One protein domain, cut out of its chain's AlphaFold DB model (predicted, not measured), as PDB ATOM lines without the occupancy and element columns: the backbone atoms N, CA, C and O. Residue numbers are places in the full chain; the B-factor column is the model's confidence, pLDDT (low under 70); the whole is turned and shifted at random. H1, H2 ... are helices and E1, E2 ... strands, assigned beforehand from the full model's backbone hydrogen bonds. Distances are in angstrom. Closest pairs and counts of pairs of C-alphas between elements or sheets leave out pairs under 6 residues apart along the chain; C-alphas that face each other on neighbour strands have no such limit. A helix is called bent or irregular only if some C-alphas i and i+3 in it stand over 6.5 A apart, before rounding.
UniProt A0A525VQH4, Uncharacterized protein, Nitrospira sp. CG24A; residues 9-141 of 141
ATOM      1  N   ASP A   9     161.855 200.759 166.895       94.19
ATOM      2  CA  ASP A   9     160.688 199.912 167.172       94.19
ATOM      3  C   ASP A   9     161.043 198.677 168.007       94.19
ATOM      4  O   ASP A   9     160.283 198.270 168.886       94.19
ATOM      5  N   THR A  10     162.229 198.100 167.788       94.81
ATOM      6  CA  THR A  10     162.744 197.003 168.618       94.81
ATOM      7  C   THR A  10     162.941 197.469 170.058       94.81
ATOM      8  O   THR A  10     162.493 196.798 170.988       94.81
ATOM      9  N   VAL A  11     163.561 198.638 170.251       94.00
ATOM     10  CA  VAL A  11     163.752 199.227 171.584       94.00
ATOM     11  C   VAL A  11     162.400 199.541 172.226       94.00
ATOM     12  O   VAL A  11     162.178 199.185 173.383       94.00
ATOM     13  N   ARG A  12     161.462 200.119 171.468       96.06
ATOM     14  CA  ARG A  12     160.094 200.391 171.919       96.06
ATOM     15  C   ARG A  12     159.399 199.139 172.422       96.06
ATOM     16  O   ARG A  12     158.855 199.167 173.518       96.06
ATOM     17  N   GLY A  13     159.451 198.043 171.665       96.38
ATOM     18  CA  GLY A  13     158.848 196.773 172.068       96.38
ATOM     19  C   GLY A  13     159.380 196.269 173.412       96.38
ATOM     20  O   GLY A  13     158.594 195.891 174.282       96.38
ATOM     21  N   VAL A  14     160.699 196.336 173.621       95.69
ATOM     22  CA  VAL A  14     161.334 195.938 174.890       95.69
ATOM     23  C   VAL A  14     160.891 196.851 176.032       95.69
ATOM     24  O   VAL A  14     160.400 196.368 177.054       95.69
ATOM     25  N   ILE A  15     161.012 198.170 175.867       96.12
ATOM     26  CA  ILE A  15     160.638 199.125 176.916       96.12
ATOM     27  C   ILE A  15     159.152 199.023 177.237       96.12
ATOM     28  O   ILE A  15     158.795 198.985 178.406       96.12
ATOM     29  N   SER A  16     158.280 198.914 176.237       95.75
ATOM     30  CA  SER A  16     156.843 198.779 176.466       95.75
ATOM     31  C   SER A  16     156.463 197.466 177.157       95.75
ATOM     32  O   SER A  16     155.488 197.448 177.904       95.75
ATOM     33  N   GLY A  17     157.235 196.392 176.958       96.50
ATOM     34  CA  GLY A  17     157.020 195.105 177.622       96.50
ATOM     35  C   GLY A  17     157.383 195.101 179.110       96.50
ATOM     36  O   GLY A  17     156.657 194.514 179.909       96.50
ATOM     37  N   TYR A  18     158.477 195.767 179.497       95.56
ATOM     38  CA  TYR A  18     158.957 195.783 180.891       95.56
ATOM     39  C   TYR A  18     158.555 197.045 181.668       95.56
ATOM     40  O   TYR A  18     158.267 196.984 182.862       95.56
ATOM     41  N   PHE A  19     158.523 198.193 180.994       94.75
ATOM     42  CA  PHE A  19     158.300 199.523 181.563       94.75
ATOM     43  C   PHE A  19     157.363 200.365 180.670       94.75
ATOM     44  O   PHE A  19     157.776 201.393 180.125       94.75
ATOM     45  N   PRO A  20     156.081 199.982 180.523       91.75
ATOM     46  CA  PRO A  20     155.154 200.580 179.552       91.75
ATOM     47  C   PRO A  20     155.011 202.102 179.649       91.75
ATOM     48  O   PRO A  20     154.849 202.780 178.639       91.75
ATOM     49  N   HIS A  21     155.122 202.653 180.856       94.31
ATOM     50  CA  HIS A  21     154.989 204.083 181.123       94.31
ATOM     51  C   HIS A  21     156.273 204.891 180.858       94.31
ATOM     52  O   HIS A  21     156.218 206.118 180.860       94.31
ATOM     53  N   LEU A  22     157.420 204.239 180.636       95.75
ATOM     54  CA  LEU A  22     158.704 204.923 180.441       95.75
ATOM     55  C   LEU A  22     159.036 205.198 178.974       95.75
ATOM     56  O   LEU A  22     159.936 205.993 178.718       95.75
ATOM     57  N   TRP A  23     158.314 204.602 178.015       96.12
ATOM     58  CA  TRP A  23     158.613 204.788 176.591       96.12
ATOM     59  C   TRP A  23     158.711 206.261 176.164       96.12
ATOM     60  O   TRP A  23     159.732 206.605 175.577       96.12
ATOM     61  N   PRO A  24     157.763 207.156 176.508       95.94
ATOM     62  CA  PRO A  24     157.866 208.558 176.098       95.94
ATOM     63  C   PRO A  24     159.146 209.242 176.600       95.94
ATOM     64  O   PRO A  24     159.747 210.048 175.897       95.94
ATOM     65  N   ALA A  25     159.595 208.897 177.811       96.19
ATOM     66  CA  ALA A  25     160.830 209.435 178.371       96.19
ATOM     67  C   ALA A  25     162.069 208.852 177.672       96.19
ATOM     68  O   ALA A  25     162.993 209.596 177.354       96.19
ATOM     69  N   VAL A  26     162.078 207.548 177.377       96.31
ATOM     70  CA  VAL A  26     163.165 206.903 176.619       96.31
ATOM     71  C   VAL A  26     163.262 207.472 175.203       96.31
ATOM     72  O   VAL A  26     164.355 207.795 174.748       96.31
ATOM     73  N   GLU A  27     162.130 207.644 174.524       96.75
ATOM     74  CA  GLU A  27     162.043 208.227 173.185       96.75
ATOM     75  C   GLU A  27     162.581 209.663 173.154       96.75
ATOM     76  O   GLU A  27     163.370 210.007 172.269       96.75
ATOM     77  N   ALA A  28     162.245 210.484 174.154       96.62
ATOM     78  CA  ALA A  28     162.805 211.827 174.299       96.62
ATOM     79  C   ALA A  28     164.333 211.800 174.501       96.62
ATOM     80  O   ALA A  28     165.058 212.586 173.883       96.62
ATOM     81  N   GLY A  29     164.842 210.870 175.317       95.38
ATOM     82  CA  GLY A  29     166.279 210.679 175.523       95.38
ATOM     83  C   GLY A  29     167.016 210.246 174.254       95.38
ATOM     84  O   GLY A  29     168.037 210.839 173.905       95.38
ATOM     85  N   LEU A  30     166.469 209.274 173.517       94.44
ATOM     86  CA  LEU A  30     167.004 208.828 172.226       94.44
ATOM     87  C   LEU A  30     167.008 209.965 171.200       94.44
ATOM     88  O   LEU A  30     168.017 210.178 170.528       94.44
ATOM     89  N   SER A  31     165.919 210.732 171.127       95.00
ATOM     90  CA  SER A  31     165.806 211.898 170.244       95.00
ATOM     91  C   SER A  31     166.858 212.950 170.580       95.00
ATOM     92  O   SER A  31     167.515 213.468 169.683       95.00
ATOM     93  N   THR A  32     167.086 213.206 171.873       94.00
ATOM     94  CA  THR A  32     168.132 214.125 172.344       94.00
ATOM     95  C   THR A  32     169.519 213.641 171.929       94.00
ATOM     96  O   THR A  32     170.309 214.424 171.409       94.00
ATOM     97  N   CYS A  33     169.807 212.342 172.065       92.38
ATOM     98  CA  CYS A  33     171.080 211.770 171.621       92.38
ATOM     99  C   CYS A  33     171.279 211.905 170.104       92.38
ATOM    100  O   CYS A  33     172.376 212.225 169.649       92.38
ATOM    101  N   ALA A  34     170.215 211.702 169.324       91.44
ATOM    102  CA  ALA A  34     170.254 211.792 167.868       91.44
ATOM    103  C   ALA A  34     170.575 213.205 167.355       91.44
ATOM    104  O   ALA A  34     171.073 213.340 166.238       91.44
ATOM    105  N   THR A  35     170.371 214.252 168.165       91.75
ATOM    106  CA  THR A  35     170.741 215.631 167.790       91.75
ATOM    107  C   THR A  35     172.242 215.804 167.535       91.75
ATOM    108  O   THR A  35     172.624 216.681 166.767       91.75
ATOM    109  N   LEU A  36     173.095 214.921 168.078       88.44
ATOM    110  CA  LEU A  36     174.531 214.880 167.764       88.44
ATOM    111  C   LEU A  36     174.832 214.547 166.294       88.44
ATOM    112  O   LEU A  36     175.940 214.800 165.832       88.44
ATOM    113  N   LEU A  37     173.878 213.955 165.569       88.19
ATOM    114  CA  LEU A  37     174.034 213.591 164.157       88.19
ATOM    115  C   LEU A  37     173.671 214.739 163.203       88.19
ATOM    116  O   LEU A  37     173.862 214.611 161.993       88.19
ATOM    117  N   LEU A  38     173.125 215.843 163.717       89.31
ATOM    118  CA  LEU A  38     172.797 217.015 162.913       89.31
ATOM    119  C   LEU A  38     174.093 217.746 162.532       89.31
ATOM    120  O   LEU A  38     174.867 218.139 163.402       89.31
ATOM    121  N   ALA A  39     174.318 217.932 161.227       81.50
ATOM    122  CA  ALA A  39     175.571 218.466 160.682       81.50
ATOM    123  C   ALA A  39     175.911 219.888 161.170       81.50
ATOM    124  O   ALA A  39     177.087 220.208 161.314       81.50
ATOM    125  N   ASP A  40     174.892 220.694 161.483       79.81
ATOM    126  CA  ASP A  40     175.021 222.103 161.874       79.81
ATOM    127  C   ASP A  40     174.400 222.378 163.253       79.81
ATOM    128  O   ASP A  40     173.763 223.411 163.477       79.81
ATOM    129  N   ASN A  41     174.541 221.441 164.198       80.31
ATOM    130  CA  ASN A  41     174.074 221.675 165.562       80.31
ATOM    131  C   ASN A  41     175.041 222.585 166.329       80.31
ATOM    132  O   ASN A  41     175.986 222.118 166.965       80.31
ATOM    133  N   VAL A  42     174.801 223.892 166.242       78.19
ATOM    134  CA  VAL A  42     175.608 224.922 166.914       78.19
ATOM    135  C   VAL A  42     175.386 224.960 168.427       78.19
ATOM    136  O   VAL A  42     176.322 225.266 169.160       78.19
ATOM    137  N   ASN A  43     174.195 224.571 168.891       83.31
ATOM    138  CA  ASN A  43     173.812 224.657 170.297       83.31
ATOM    139  C   ASN A  43     173.550 223.253 170.858       83.31
ATOM    140  O   ASN A  43     172.794 222.477 170.265       83.31
ATOM    141  N   PRO A  44     174.132 222.882 172.005       85.75
ATOM    142  CA  PRO A  44     173.854 221.589 172.610       85.75
ATOM    143  C   PRO A  44     172.385 221.499 173.050       85.75
ATOM    144  O   PRO A  44     171.809 222.438 173.598       85.75
ATOM    145  N   VAL A  45     171.777 220.328 172.851       90.19
ATOM    146  CA  VAL A  45     170.400 220.066 173.288       90.19
ATOM    147  C   VAL A  45     170.417 219.461 174.686       90.19
ATOM    148  O   VAL A  45     171.053 218.434 174.923       90.19
ATOM    149  N   ALA A  46     169.696 220.091 175.614       90.44
ATOM    150  CA  ALA A  46     169.551 219.617 176.984       90.44
ATOM    151  C   ALA A  46     168.144 219.065 177.236       90.44
ATOM    152  O   ALA A  46     167.143 219.728 176.964       90.44
ATOM    153  N   LEU A  47     168.076 217.871 177.826       92.94
ATOM    154  CA  LEU A  47     166.841 217.259 178.308       92.94
ATOM    155  C   LEU A  47     166.902 217.109 179.828       92.94
ATOM    156  O   LEU A  47     167.805 216.468 180.362       92.94
ATOM    157  N   ILE A  48     165.913 217.673 180.522       91.31
ATOM    158  CA  ILE A  48     165.756 217.534 181.972       91.31
ATOM    159  C   ILE A  48     164.473 216.753 182.247       91.31
ATOM    160  O   ILE A  48     163.372 217.225 181.967       91.31
ATOM    161  N   TYR A  49     164.605 215.567 182.841       91.62
ATOM    162  CA  TYR A  49     163.449 214.809 183.313       91.62
ATOM    163  C   TYR A  49     162.935 215.389 184.633       91.62
ATOM    164  O   TYR A  49     163.637 215.377 185.646       91.62
ATOM    165  N   VAL A  50     161.681 215.844 184.648       89.75
ATOM    166  CA  VAL A  50     161.011 216.396 185.835       89.75
ATOM    167  C   VAL A  50     159.801 215.536 186.189       89.75
ATOM    168  O   VAL A  50     159.061 215.095 185.317       89.75
ATOM    169  N   GLY A  51     159.600 215.271 187.480       88.25
ATOM    170  CA  GLY A  51     158.469 214.478 187.958       88.25
ATOM    171  C   GLY A  51     158.628 214.037 189.408       88.25
ATOM    172  O   GLY A  51     159.700 214.202 190.002       88.25
ATOM    173  N   ALA A  52     157.577 213.432 189.964       88.38
ATOM    174  CA  ALA A  52     157.546 212.941 191.341       88.38
ATOM    175  C   ALA A  52     158.712 211.974 191.660       88.38
ATOM    176  O   ALA A  52     159.270 211.340 190.748       88.38
ATOM    177  N   PRO A  53     159.119 211.840 192.936       85.06
ATOM    178  CA  PRO A  53     160.033 210.782 193.361       85.06
ATOM    179  C   PRO A  53     159.576 209.410 192.845       85.06
ATOM    180  O   PRO A  53     158.382 209.157 192.719       85.06
ATOM    181  N   SER A  54     160.531 208.546 192.499       84.44
ATOM    182  CA  SER A  54     160.262 207.190 191.987       84.44
ATOM    183  C   SER A  54     159.471 207.093 190.670       84.44
ATOM    184  O   SER A  54     159.131 205.992 190.258       84.44
ATOM    185  N   ALA A  55     159.263 208.193 189.936       89.44
ATOM    186  CA  ALA A  55     158.623 208.187 188.610       89.44
ATOM    187  C   ALA A  55     159.491 207.592 187.469       89.44
ATOM    188  O   ALA A  55     159.252 207.872 186.301       89.44
ATOM    189  N   GLY A  56     160.552 206.841 187.787       90.56
ATOM    190  CA  GLY A  56     161.423 206.197 186.792       90.56
ATOM    191  C   GLY A  56     162.449 207.102 186.096       90.56
ATOM    192  O   GLY A  56     163.147 206.636 185.203       90.56
ATOM    193  N   LYS A  57     162.608 208.366 186.517       91.62
ATOM    194  CA  LYS A  57     163.572 209.326 185.925       91.62
ATOM    195  C   LYS A  57     165.001 208.774 185.868       91.62
ATOM    196  O   LYS A  57     165.611 208.720 184.806       91.62
ATOM    197  N   THR A  58     165.511 208.327 187.016       89.06
ATOM    198  CA  THR A  58     166.850 207.735 187.129       89.06
ATOM    199  C   THR A  58     166.934 206.418 186.364       89.06
ATOM    200  O   THR A  58     167.951 206.141 185.749       89.06
ATOM    201  N   THR A  59     165.855 205.631 186.333       92.44
ATOM    202  CA  THR A  59     165.800 204.393 185.549       92.44
ATOM    203  C   THR A  59     166.017 204.675 184.066       92.44
ATOM    204  O   THR A  59     166.864 204.031 183.464       92.44
ATOM    205  N   VAL A  60     165.314 205.661 183.498       93.81
ATOM    206  CA  VAL A  60     165.484 206.076 182.096       93.81
ATOM    207  C   VAL A  60     166.891 206.610 181.848       93.81
ATOM    208  O   VAL A  60     167.532 206.181 180.900       93.81
ATOM    209  N   ALA A  61     167.397 207.499 182.710       90.94
ATOM    210  CA  ALA A  61     168.756 208.031 182.594       90.94
ATOM    211  C   ALA A  61     169.811 206.909 182.546       90.94
ATOM    212  O   ALA A  61     170.656 206.889 181.652       90.94
ATOM    213  N   ASN A  62     169.699 205.928 183.444       90.94
ATOM    214  CA  ASN A  62     170.643 204.820 183.544       90.94
ATOM    215  C   ASN A  62     170.616 203.882 182.324       90.94
ATOM    216  O   ASN A  62     171.599 203.188 182.090       90.94
ATOM    217  N   MET A  63     169.536 203.854 181.528       92.00
ATOM    218  CA  MET A  63     169.480 203.035 180.303       92.00
ATOM    219  C   MET A  63     170.511 203.465 179.253       92.00
ATOM    220  O   MET A  63     170.870 202.664 178.397       92.00
ATOM    221  N   PHE A  64     170.976 204.715 179.308       91.31
ATOM    222  CA  PHE A  64     171.962 205.246 178.369       91.31
ATOM    223  C   PHE A  64     173.406 205.003 178.833       91.31
ATOM    224  O   PHE A  64     174.342 205.157 178.046       91.31
ATOM    225  N   GLU A  65     173.623 204.606 180.086       89.94
ATOM    226  CA  GLU A  65     174.967 204.393 180.626       89.94
ATOM    227  C   GLU A  65     175.704 203.252 179.922       89.94
ATOM    228  O   GLU A  65     175.130 202.215 179.600       89.94
ATOM    229  N   GLY A  66     177.001 203.451 179.671       87.25
ATOM    230  CA  GLY A  66     177.833 202.468 178.976       87.25
ATOM    231  C   GLY A  66     177.508 202.299 177.488       87.25
ATOM    232  O   GLY A  66     178.077 201.420 176.840       87.25
ATOM    233  N   THR A  67     176.625 203.130 176.920       88.94
ATOM    234  CA  THR A  67     176.333 203.094 175.483       88.94
ATOM    235  C   THR A  67     177.584 203.448 174.687       88.94
ATOM    236  O   THR A  67     178.255 204.448 174.957       88.94
ATOM    237  N   THR A  68     177.876 202.643 173.666       87.62
ATOM    238  CA  THR A  68     178.989 202.874 172.746       87.62
ATOM    239  C   THR A  68     178.482 203.089 171.326       87.62
ATOM    240  O   THR A  68     177.490 202.497 170.906       87.62
ATOM    241  N   LEU A  69     179.177 203.942 170.580       83.81
ATOM    242  CA  LEU A  69     178.957 204.180 169.161       83.81
ATOM    243  C   LEU A  69     180.310 204.079 168.456       83.81
ATOM    244  O   LEU A  69     181.272 204.732 168.857       83.81
ATOM    245  N   ASN A  70     180.410 203.226 167.433       84.25
ATOM    246  CA  ASN A  70     181.655 202.974 166.692       84.25
ATOM    247  C   ASN A  70     182.857 202.592 167.585       84.25
ATOM    248  O   ASN A  70     183.995 202.960 167.304       84.25
ATOM    249  N   GLY A  71     182.607 201.863 168.678       84.38
ATOM    250  CA  GLY A  71     183.642 201.432 169.625       84.38
ATOM    251  C   GLY A  71     184.095 202.499 170.628       84.38
ATOM    252  O   GLY A  71     184.959 202.212 171.453       84.38
ATOM    253  N   ALA A  72     183.511 203.700 170.597       85.75
ATOM    254  CA  ALA A  72     183.760 204.764 171.567       85.75
ATOM    255  C   ALA A  72     182.555 204.961 172.497       85.75
ATOM    256  O   ALA A  72     181.408 204.796 172.091       85.75
ATOM    257  N   GLU A  73     182.812 205.333 173.748       90.25
ATOM    258  CA  GLU A  73     181.765 205.642 174.725       90.25
ATOM    259  C   GLU A  73     181.016 206.924 174.329       90.25
ATOM    260  O   GLU A  73     181.623 207.994 174.206       90.25
ATOM    261  N   LEU A  74     179.701 206.802 174.128       91.06
ATOM    262  CA  LEU A  74     178.823 207.901 173.716       91.06
ATOM    263  C   LEU A  74     178.404 208.770 174.907       91.06
ATOM    264  O   LEU A  74     178.144 209.961 174.743       91.06
ATOM    265  N   VAL A  75     178.336 208.186 176.103       92.31
ATOM    266  CA  VAL A  75     177.853 208.855 177.314       92.31
ATOM    267  C   VAL A  75     179.007 209.120 178.266       92.31
ATOM    268  O   VAL A  75     179.740 208.218 178.640       92.31
ATOM    269  N   TYR A  76     179.142 210.367 178.698       91.00
ATOM    270  CA  TYR A  76     179.991 210.753 179.812       91.00
ATOM    271  C   TYR A  76     179.109 210.953 181.046       91.00
ATOM    272  O   TYR A  76     178.386 211.948 181.153       91.00
ATOM    273  N   ARG A  77     179.147 210.007 181.988       88.12
ATOM    274  CA  ARG A  77     178.404 210.123 183.247       88.12
ATOM    275  C   ARG A  77     179.144 211.032 184.228       88.12
ATOM    276  O   ARG A  77     180.321 210.828 184.519       88.12
ATOM    277  N   SER A  78     178.431 211.999 184.799       86.31
ATOM    278  CA  SER A  78     178.903 212.800 185.926       86.31
ATOM    279  C   SER A  78     177.791 212.967 186.956       86.31
ATOM    280  O   SER A  78     176.808 213.666 186.712       86.31
ATOM    281  N   ASP A  79     177.962 212.345 188.124       75.62
ATOM    282  CA  ASP A  79     177.005 212.438 189.236       75.62
ATOM    283  C   ASP A  79     176.993 213.826 189.888       75.62
ATOM    284  O   ASP A  79     176.025 214.212 190.540       75.62
ATOM    285  N   LYS A  80     178.100 214.561 189.757       70.44
ATOM    286  CA  LYS A  80     178.272 215.907 190.292       70.44
ATOM    287  C   LYS A  80     179.170 216.680 189.342       70.44
ATOM    288  O   LYS A  80     180.381 216.471 189.336       70.44
ATOM    289  N   PHE A  81     178.586 217.611 188.600       75.12
ATOM    290  CA  PHE A  81     179.349 218.684 187.981       75.12
ATOM    291  C   PHE A  81     179.005 220.005 188.664       75.12
ATOM    292  O   PHE A  81     177.914 220.195 189.212       75.12
ATOM    293  N   THR A  82     179.969 220.915 188.660       70.75
ATOM    294  CA  THR A  82     179.755 222.315 189.024       70.75
ATOM    295  C   THR A  82     179.825 223.141 187.751       70.75
ATOM    296  O   THR A  82     180.536 222.751 186.824       70.75
ATOM    297  N   PRO A  83     179.148 224.293 187.665       70.06
ATOM    298  CA  PRO A  83     179.284 225.140 186.483       70.06
ATOM    299  C   PRO A  83     180.747 225.517 186.189       70.06
ATOM    300  O   PRO A  83     181.169 225.502 185.039       70.06
ATOM    301  N   ALA A  84     181.561 225.697 187.234       71.31
ATOM    302  CA  ALA A  84     183.004 225.919 187.121       71.31
ATOM    303  C   ALA A  84     183.791 224.746 186.500       71.31
ATOM    304  O   ALA A  84     184.901 224.953 186.027       71.31
ATOM    305  N   SER A  85     183.251 223.522 186.491       73.06
ATOM    306  CA  SER A  85     183.907 222.387 185.831       73.06
ATOM    307  C   SER A  85     183.802 222.421 184.306       73.06
ATOM    308  O   SER A  85     184.573 221.727 183.654       73.06
ATOM    309  N   PHE A  86     182.893 223.213 183.717       72.81
ATOM    310  CA  PHE A  86     182.806 223.328 182.257       72.81
ATOM    311  C   PHE A  86     184.013 224.043 181.667       72.81
ATOM    312  O   PHE A  86     184.582 223.554 180.692       72.81
ATOM    313  N   VAL A  87     184.413 225.158 182.280       69.81
ATOM    314  CA  VAL A  87     185.549 225.973 181.849       69.81
ATOM    315  C   VAL A  87     186.269 226.504 183.080       69.81
ATOM    316  O   VAL A  87     185.727 227.316 183.832       69.81
ATOM    317  N   THR A  88     187.510 226.079 183.280       64.62
ATOM    318  CA  THR A  88     188.354 226.628 184.336       64.62
ATOM    319  C   THR A  88     188.906 227.983 183.879       64.62
ATOM    320  O   THR A  88     189.700 228.058 182.947       64.62
ATOM    321  N   HIS A  89     188.566 229.078 184.569       59.88
ATOM    322  CA  HIS A  89     189.133 230.422 184.325       59.88
ATOM    323  C   HIS A  89     190.592 230.575 184.821       59.88
ATOM    324  O   HIS A  89     190.971 231.599 185.391       59.88
ATOM    325  N   SER A  90     191.435 229.552 184.656       56.97
ATOM    326  CA  SER A  90     192.821 229.582 185.134       56.97
ATOM    327  C   SER A  90     193.778 230.047 184.039       56.97
ATOM    328  O   SER A  90     194.175 229.270 183.177       56.97
ATOM    329  N   ALA A  91     194.246 231.293 184.136       60.34
ATOM    330  CA  ALA A  91     195.270 231.851 183.244       60.34
ATOM    331  C   ALA A  91     196.660 231.185 183.377       60.34
ATOM    332  O   ALA A  91     197.572 231.504 182.621       60.34
ATOM    333  N   LYS A  92     196.849 230.295 184.363       67.19
ATOM    334  CA  LYS A  92     198.128 229.621 184.649       67.19
ATOM    335  C   LYS A  92     198.177 228.166 184.178       67.19
ATOM    336  O   LYS A  92     199.236 227.550 184.268       67.19
ATOM    337  N   ALA A  93     197.050 227.600 183.753       71.81
ATOM    338  CA  ALA A  93     196.987 226.210 183.324       71.81
ATOM    339  C   ALA A  93     197.402 226.083 181.852       71.81
ATOM    340  O   ALA A  93     197.010 226.890 181.013       71.81
ATOM    341  N   THR A  94     198.194 225.061 181.532       74.00
ATOM    342  CA  THR A  94     198.534 224.730 180.142       74.00
ATOM    343  C   THR A  94     197.350 224.069 179.432       74.00
ATOM    344  O   THR A  94     196.488 223.485 180.085       74.00
ATOM    345  N   GLU A  95     197.323 224.074 178.096       68.94
ATOM    346  CA  GLU A  95     196.288 223.386 177.295       68.94
ATOM    347  C   GLU A  95     196.088 221.920 177.708       68.94
ATOM    348  O   GLU A  95     194.964 221.441 177.831       68.94
ATOM    349  N   VAL A  96     197.182 221.211 178.004       71.31
ATOM    350  CA  VAL A  96     197.149 219.812 178.460       71.31
ATOM    351  C   VAL A  96     196.528 219.685 179.855       71.31
ATOM    352  O   VAL A  96     195.862 218.692 180.153       71.31
ATOM    353  N   GLN A  97     196.745 220.670 180.731       71.44
ATOM    354  CA  GLN A  97     196.136 220.709 182.061       71.44
ATOM    355  C   GLN A  97     194.648 221.060 181.977       71.44
ATOM    356  O   GLN A  97     193.848 220.411 182.645       71.44
ATOM    357  N   LEU A  98     194.275 222.009 181.115       69.25
ATOM    358  CA  LEU A  98     192.885 222.391 180.861       69.25
ATOM    359  C   LEU A  98     192.096 221.235 180.240       69.25
ATOM    360  O   LEU A  98     191.057 220.870 180.768       69.25
ATOM    361  N   ALA A  99     192.639 220.538 179.237       68.12
ATOM    362  CA  ALA A  99     191.991 219.365 178.638       68.12
ATOM    363  C   ALA A  99     191.719 218.228 179.646       68.12
ATOM    364  O   ALA A  99     190.770 217.458 179.492       68.12
ATOM    365  N   LYS A 100     192.547 218.116 180.693       70.50
ATOM    366  CA  LYS A 100     192.361 217.147 181.785       70.50
ATOM    367  C   LYS A 100     191.443 217.651 182.893       70.50
ATOM    368  O   LYS A 100     190.831 216.824 183.572       70.50
ATOM    369  N   ALA A 101     191.361 218.956 183.112       73.25
ATOM    370  CA  ALA A 101     190.545 219.553 184.162       73.25
ATOM    371  C   ALA A 101     189.108 219.787 183.680       73.25
ATOM    372  O   ALA A 101     188.170 219.280 184.299       73.25
ATOM    373  N   ASP A 102     188.960 220.446 182.534       81.19
ATOM    374  CA  ASP A 102     187.698 220.939 181.998       81.19
ATOM    375  C   ASP A 102     186.800 219.817 181.489       81.19
ATOM    376  O   ASP A 102     187.243 218.783 180.976       81.19
ATOM    377  N   LEU A 103     185.498 220.033 181.641       84.62
ATOM    378  CA  LEU A 103     184.468 219.103 181.215       84.62
ATOM    379  C   LEU A 103     184.197 219.230 179.714       84.62
ATOM    380  O   LEU A 103     184.026 218.197 179.073       84.62
ATOM    381  N   LEU A 104     184.227 220.442 179.135       85.00
ATOM    382  CA  LEU A 104     183.926 220.657 177.709       85.00
ATOM    383  C   LEU A 104     184.780 219.787 176.765       85.00
ATOM    384  O   LEU A 104     184.199 219.116 175.910       85.00
ATOM    385  N   PRO A 105     186.116 219.687 176.927       83.69
ATOM    386  CA  PRO A 105     186.922 218.807 176.082       83.69
ATOM    387  C   PRO A 105     186.567 217.322 176.244       83.69
ATOM    388  O   PRO A 105     186.618 216.566 175.277       83.69
ATOM    389  N   LYS A 106     186.180 216.897 177.455       85.00
ATOM    390  CA  LYS A 106     185.858 215.494 177.773       85.00
ATOM    391  C   LYS A 106     184.512 215.051 177.214       85.00
ATOM    392  O   LYS A 106     184.363 213.879 176.873       85.00
ATOM    393  N   ILE A 107     183.550 215.971 177.146       87.94
ATOM    394  CA  ILE A 107     182.190 215.705 176.658       87.94
ATOM    395  C   ILE A 107     182.010 216.057 175.180       87.94
ATOM    396  O   ILE A 107     180.904 215.955 174.657       87.94
ATOM    397  N   ARG A 108     183.075 216.470 174.482       85.56
ATOM    398  CA  ARG A 108     183.005 216.801 173.059       85.56
ATOM    399  C   ARG A 108     182.499 215.596 172.260       85.56
ATOM    400  O   ARG A 108     183.095 214.523 172.320       85.56
ATOM    401  N   PHE A 109     181.412 215.798 171.510       86.62
ATOM    402  CA  PHE A 109     180.689 214.756 170.763       86.62
ATOM    403  C   PHE A 109     180.144 213.604 171.625       86.62
ATOM    404  O   PHE A 109     179.913 212.505 171.124       86.62
ATOM    405  N   LYS A 110     179.936 213.855 172.921       90.44
ATOM    406  CA  LYS A 110     179.342 212.914 173.868       90.44
ATOM    407  C   LYS A 110     178.111 213.519 174.525       90.44
ATOM    408  O   LYS A 110     177.940 214.733 174.586       90.44
ATOM    409  N   ILE A 111     177.283 212.651 175.081       92.25
ATOM    410  CA  ILE A 111     176.166 213.030 175.938       92.25
ATOM    411  C   ILE A 111     176.673 213.149 177.373       92.25
ATOM    412  O   ILE A 111     177.165 212.174 177.938       92.25
ATOM    413  N   LEU A 112     176.542 214.331 177.976       91.69
ATOM    414  CA  LEU A 112     176.728 214.493 179.416       91.69
ATOM    415  C   LEU A 112     175.476 213.984 180.137       91.69
ATOM    416  O   LEU A 112     174.402 214.568 180.007       91.69
ATOM    417  N   LEU A 113     175.620 212.910 180.912       92.06
ATOM    418  CA  LEU A 113     174.536 212.350 181.714       92.06
ATOM    419  C   LEU A 113     174.744 212.681 183.192       92.06
ATOM    420  O   LEU A 113     175.738 212.270 183.798       92.06
ATOM    421  N   THR A 114     173.771 213.371 183.784       87.31
ATOM    422  CA  THR A 114     173.770 213.712 185.210       87.31
ATOM    423  C   THR A 114     172.476 213.230 185.864       87.31
ATOM    424  O   THR A 114     171.426 213.838 185.656       87.31
ATOM    425  N   PRO A 115     172.518 212.138 186.655       75.75
ATOM    426  CA  PRO A 115     171.323 211.547 187.259       75.75
ATOM    427  C   PRO A 115     170.737 212.380 188.410       75.75
ATOM    428  O   PRO A 115     169.598 212.145 188.812       75.75
ATOM    429  N   GLU A 116     171.496 213.343 188.941       74.06
ATOM    430  CA  GLU A 116     171.091 214.196 190.055       74.06
ATOM    431  C   GLU A 116     171.527 215.648 189.821       74.06
ATOM    432  O   GLU A 116     172.714 215.961 189.807       74.06
ATOM    433  N   LEU A 117     170.557 216.554 189.683       77.31
ATOM    434  CA  LEU A 117     170.808 217.988 189.489       77.31
ATOM    435  C   LEU A 117     170.774 218.778 190.802       77.31
ATOM    436  O   LEU A 117     170.901 220.002 190.796       77.31
ATOM    437  N   SER A 118     170.614 218.121 191.952       71.31
ATOM    438  CA  SER A 118     170.482 218.806 193.238       71.31
ATOM    439  C   SER A 118     171.674 219.705 193.580       71.31
ATOM    440  O   SER A 118     171.492 220.693 194.280       71.31
ATOM    441  N   THR A 119     172.880 219.435 193.074       69.38
ATOM    442  CA  THR A 119     174.032 220.339 193.248       69.38
ATOM    443  C   THR A 119     173.844 221.674 192.534       69.38
ATOM    444  O   THR A 119     174.368 222.687 192.987       69.38
ATOM    445  N   ILE A 120     173.072 221.701 191.452       76.38
ATOM    446  CA  ILE A 120     172.729 222.916 190.716       76.38
ATOM    447  C   ILE A 120     171.600 223.641 191.445       76.38
ATOM    448  O   ILE A 120     171.724 224.833 191.685       76.38
ATOM    449  N   PHE A 121     170.569 222.910 191.888       76.75
ATOM    450  CA  PHE A 121     169.344 223.466 192.481       76.75
ATOM    451  C   PHE A 121     169.409 223.842 193.978       76.75
ATOM    452  O   PHE A 121     168.414 224.299 194.537       76.75
ATOM    453  N   ARG A 122     170.543 223.645 194.662       75.56
ATOM    454  CA  ARG A 122     170.717 223.981 196.093       75.56
ATOM    455  C   ARG A 122     171.345 225.361 196.295       75.56
ATOM    456  O   ARG A 122     172.162 225.779 195.489       75.56
ATOM    457  N   GLY A 123     171.099 225.999 197.437       81.88
ATOM    458  CA  GLY A 123     171.762 227.251 197.830       81.88
ATOM    459  C   GLY A 123     170.820 228.449 197.836       81.88
ATOM    460  O   GLY A 123     169.600 228.288 197.788       81.88
ATOM    461  N   LYS A 124     171.391 229.650 197.955       87.50
ATOM    462  CA  LYS A 124     170.621 230.903 197.945       87.50
ATOM    463  C   LYS A 124     170.158 231.253 196.522       87.50
ATOM    464  O   LYS A 124     170.825 230.854 195.569       87.50
ATOM    465  N   PRO A 125     169.072 232.032 196.360       87.50
ATOM    466  CA  PRO A 125     168.578 232.449 195.044       87.50
ATOM    467  C   PRO A 125     169.645 233.090 194.143       87.50
ATOM    468  O   PRO A 125     169.704 232.768 192.961       87.50
ATOM    469  N   ASP A 126     170.529 233.920 194.704       86.50
ATOM    470  CA  ASP A 126     171.594 234.585 193.937       86.50
ATOM    471  C   ASP A 126     172.623 233.584 193.390       86.50
ATOM    472  O   ASP A 126     172.990 233.634 192.218       86.50
ATOM    473  N   GLU A 127     173.034 232.611 194.212       83.12
ATOM    474  CA  GLU A 127     173.937 231.532 193.789       83.12
ATOM    475  C   GLU A 127     173.287 230.658 192.711       83.12
ATOM    476  O   GLU A 127     173.952 230.179 191.796       83.12
ATOM    477  N   LEU A 128     171.976 230.437 192.816       85.44
ATOM    478  CA  LEU A 128     171.216 229.678 191.833       85.44
ATOM    479  C   LEU A 128     171.197 230.411 190.484       85.44
ATOM    480  O   LEU A 128     171.504 229.805 189.457       85.44
ATOM    481  N   ALA A 129     170.910 231.716 190.492       85.69
ATOM    482  CA  ALA A 129     170.915 232.559 189.298       85.69
ATOM    483  C   ALA A 129     172.291 232.580 188.612       85.69
ATOM    484  O   ALA A 129     172.376 232.439 187.391       85.69
ATOM    485  N   GLU A 130     173.373 232.671 189.388       83.81
ATOM    486  CA  GLU A 130     174.741 232.608 188.865       83.81
ATOM    487  C   GLU A 130     175.024 231.266 188.169       83.81
ATOM    488  O   GLU A 130     175.513 231.235 187.037       83.81
ATOM    489  N   ARG A 131     174.658 230.140 188.795       84.31
ATOM    490  CA  ARG A 131     174.862 228.805 188.206       84.31
ATOM    491  C   ARG A 131     174.075 228.621 186.914       84.31
ATOM    492  O   ARG A 131     174.619 228.090 185.947       84.31
ATOM    493  N   PHE A 132     172.822 229.072 186.884       84.06
ATOM    494  CA  PHE A 132     171.998 229.016 185.677       84.06
ATOM    495  C   PHE A 132     172.509 229.936 184.572       84.06
ATOM    496  O   PHE A 132     172.439 229.549 183.411       84.06
ATOM    497  N   SER A 133     173.085 231.093 184.905       85.00
ATOM    498  CA  SER A 133     173.738 231.971 183.926       85.00
ATOM    499  C   SER A 133     174.897 231.264 183.214       85.00
ATOM    500  O   SER A 133     174.990 231.295 181.987       85.00
ATOM    501  N   VAL A 134     175.735 230.536 183.962       83.44
ATOM    502  CA  VAL A 134     176.830 229.744 183.375       83.44
ATOM    503  C   VAL A 134     176.296 228.595 182.517       83.44
ATOM    504  O   VAL A 134     176.782 228.402 181.407       83.44
ATOM    505  N   ILE A 135     175.291 227.854 182.996       82.62
ATOM    506  CA  ILE A 135     174.677 226.763 182.218       82.62
ATOM    507  C   ILE A 135     174.062 227.306 180.926       82.62
ATOM    508  O   ILE A 135     174.285 226.728 179.872       82.62
ATOM    509  N   THR A 136     173.342 228.427 180.991       84.69
ATOM    510  CA  THR A 136     172.716 229.054 179.818       84.69
ATOM    511  C   THR A 136     173.772 229.423 178.786       84.69
ATOM    512  O   THR A 136     173.644 229.032 177.638       84.69
ATOM    513  N   ARG A 137     174.890 230.033 179.206       84.12
ATOM    514  CA  ARG A 137     176.005 230.336 178.297       84.12
ATOM    515  C   ARG A 137     176.584 229.090 177.621       84.12
ATOM    516  O   ARG A 137     176.925 229.155 176.453       84.12
ATOM    517  N   VAL A 138     176.703 227.974 178.343       82.75
ATOM    518  CA  VAL A 138     177.149 226.697 177.755       82.75
ATOM    519  C   VAL A 138     176.120 226.154 176.757       82.75
ATOM    520  O   VAL A 138     176.500 225.541 175.765       82.75
ATOM    521  N   LEU A 139     174.826 226.359 177.017       84.06
ATOM    522  CA  LEU A 139     173.746 225.928 176.129       84.06
ATOM    523  C   LEU A 139     173.540 226.846 174.914       84.06
ATOM    524  O   LEU A 139     173.005 226.391 173.906       84.06
ATOM    525  N   ASP A 140     173.992 228.096 174.994       83.44
ATOM    526  CA  ASP A 140     173.940 229.071 173.903       83.44
ATOM    527  C   ASP A 140     175.051 228.876 172.853       83.44
ATOM    528  O   ASP A 140     174.937 229.450 171.770       83.44
ATOM    529  N   GLY A 141     176.073 228.058 173.154       72.06
ATOM    530  CA  GLY A 141     177.224 227.789 172.277       72.06
ATOM    531  C   GLY A 141     178.423 228.685 172.558       72.06
ATOM    532  O   GLY A 141     178.465 229.814 172.025       72.06
TER     533      GLY A 141
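What this domain is: This is residues 9 to 141 of the 141 residues of an uncharacterized protein of Nitrospira sp. CG24A (UniProt A0A525VQH4). Two short parallel strands, E1 and E2, stand near the middle of a loosely joined set of helices: H1, H2 and H3 gather towards one end of the longest axis, H4 with the link before it makes the other end, and H6 and H7 meet at a corner on a further side. Residues 122 to 127, of which 125 to 127 belong to H7, stick out. The printed part has 133 residues, with seven named helices and two named strands in the order H1 H2 H3 E1 H4 H5 E2 H6 H7, and its class is mostly helix. It is only just compact, close to loose, with a radius of gyration of the C-alphas of 16.5 A and spans of 54 by 39 by 24 A.

Where its parts are: H1, residues 9 to 18, begins at C-alpha 9 (160.688, 199.912, 167.172) and is 14.4 A long. H2, residues 23 to 37, is 21.7 A long; it is neither bent nor irregular, but only just: C-alphas 33 and 36 are 6.0 A apart. H3 is residues 57 to 62, E1 residues 75 to 77, H4 residues 95 to 101 and H5 residues 103 to 106. E2, residues 111 to 113, begins at C-alpha 111 (176.166, 213.030, 175.938). H6 is residues 118 to 121. H7, residues 125 to 139, is 20.7 A long and ends at C-alpha 139 (173.746, 225.928, 176.129).

How they stand to each other: E1 and E2 are parallel neighbours at 28 degrees, with N 76 and O 111 at 2.8 A and N 113 and O 76 at 2.9 A, within hydrogen-bond range. E1, H4 with H5, and E2 form a strand-helix-strand unit, two parallel neighbour strands with helices between them along the chain; its crossover is right-handed. The closest C-alphas of H2 and E2, Cys 33 and Ile 111, are 6.8 A apart. H2 only just touches H3 with residues 25 to 29 alone, with 3 pairs of C-alphas within 8 A; the closest are Val 26 and Val 60, 6.0 A apart. Their tilt is steep, 48 degrees, the same way. H1 and H2 are a helical hairpin and only just touch, with 3 pairs within 8 A; on H2 residue 23 alone takes part, and the closest C-alphas are Ile 15 and Trp 23, 6.0 A apart. They run opposite ways at a shallow tilt of 33 degrees, only just short of steep. H4 and H5 only just touch, with 3 pairs within 8 A, and only at the corner, where the closest C-alphas, Ala 99 and Pro 105, are 5.7 A apart. H7 touches H6 with residues 128 to 132 alone; the closest C-alphas, Phe 121 and Leu 128, are 6.5 A apart. H7 is apart from H2 and E2, for instance. Every O i to N i+4 pair is within hydrogen-bond range in H1, H3, H4 and H7, and 9 of 11 are in H2; H5 and H6 are too short for such a pair.

The domain as a whole: The two C-alphas farthest apart, Gly 17 and Lys 92, are 54.1 A apart. The printed part has no cut and ends at residue 141, the chain's last. The links H2 to H3, H3 to E1 and E1 to H4 are long, with 19, 12 and 17 residues. The mean pLDDT of the printed part is 84.8; residues 87 to 92, 95, 98 to 99 and 119 are under 70.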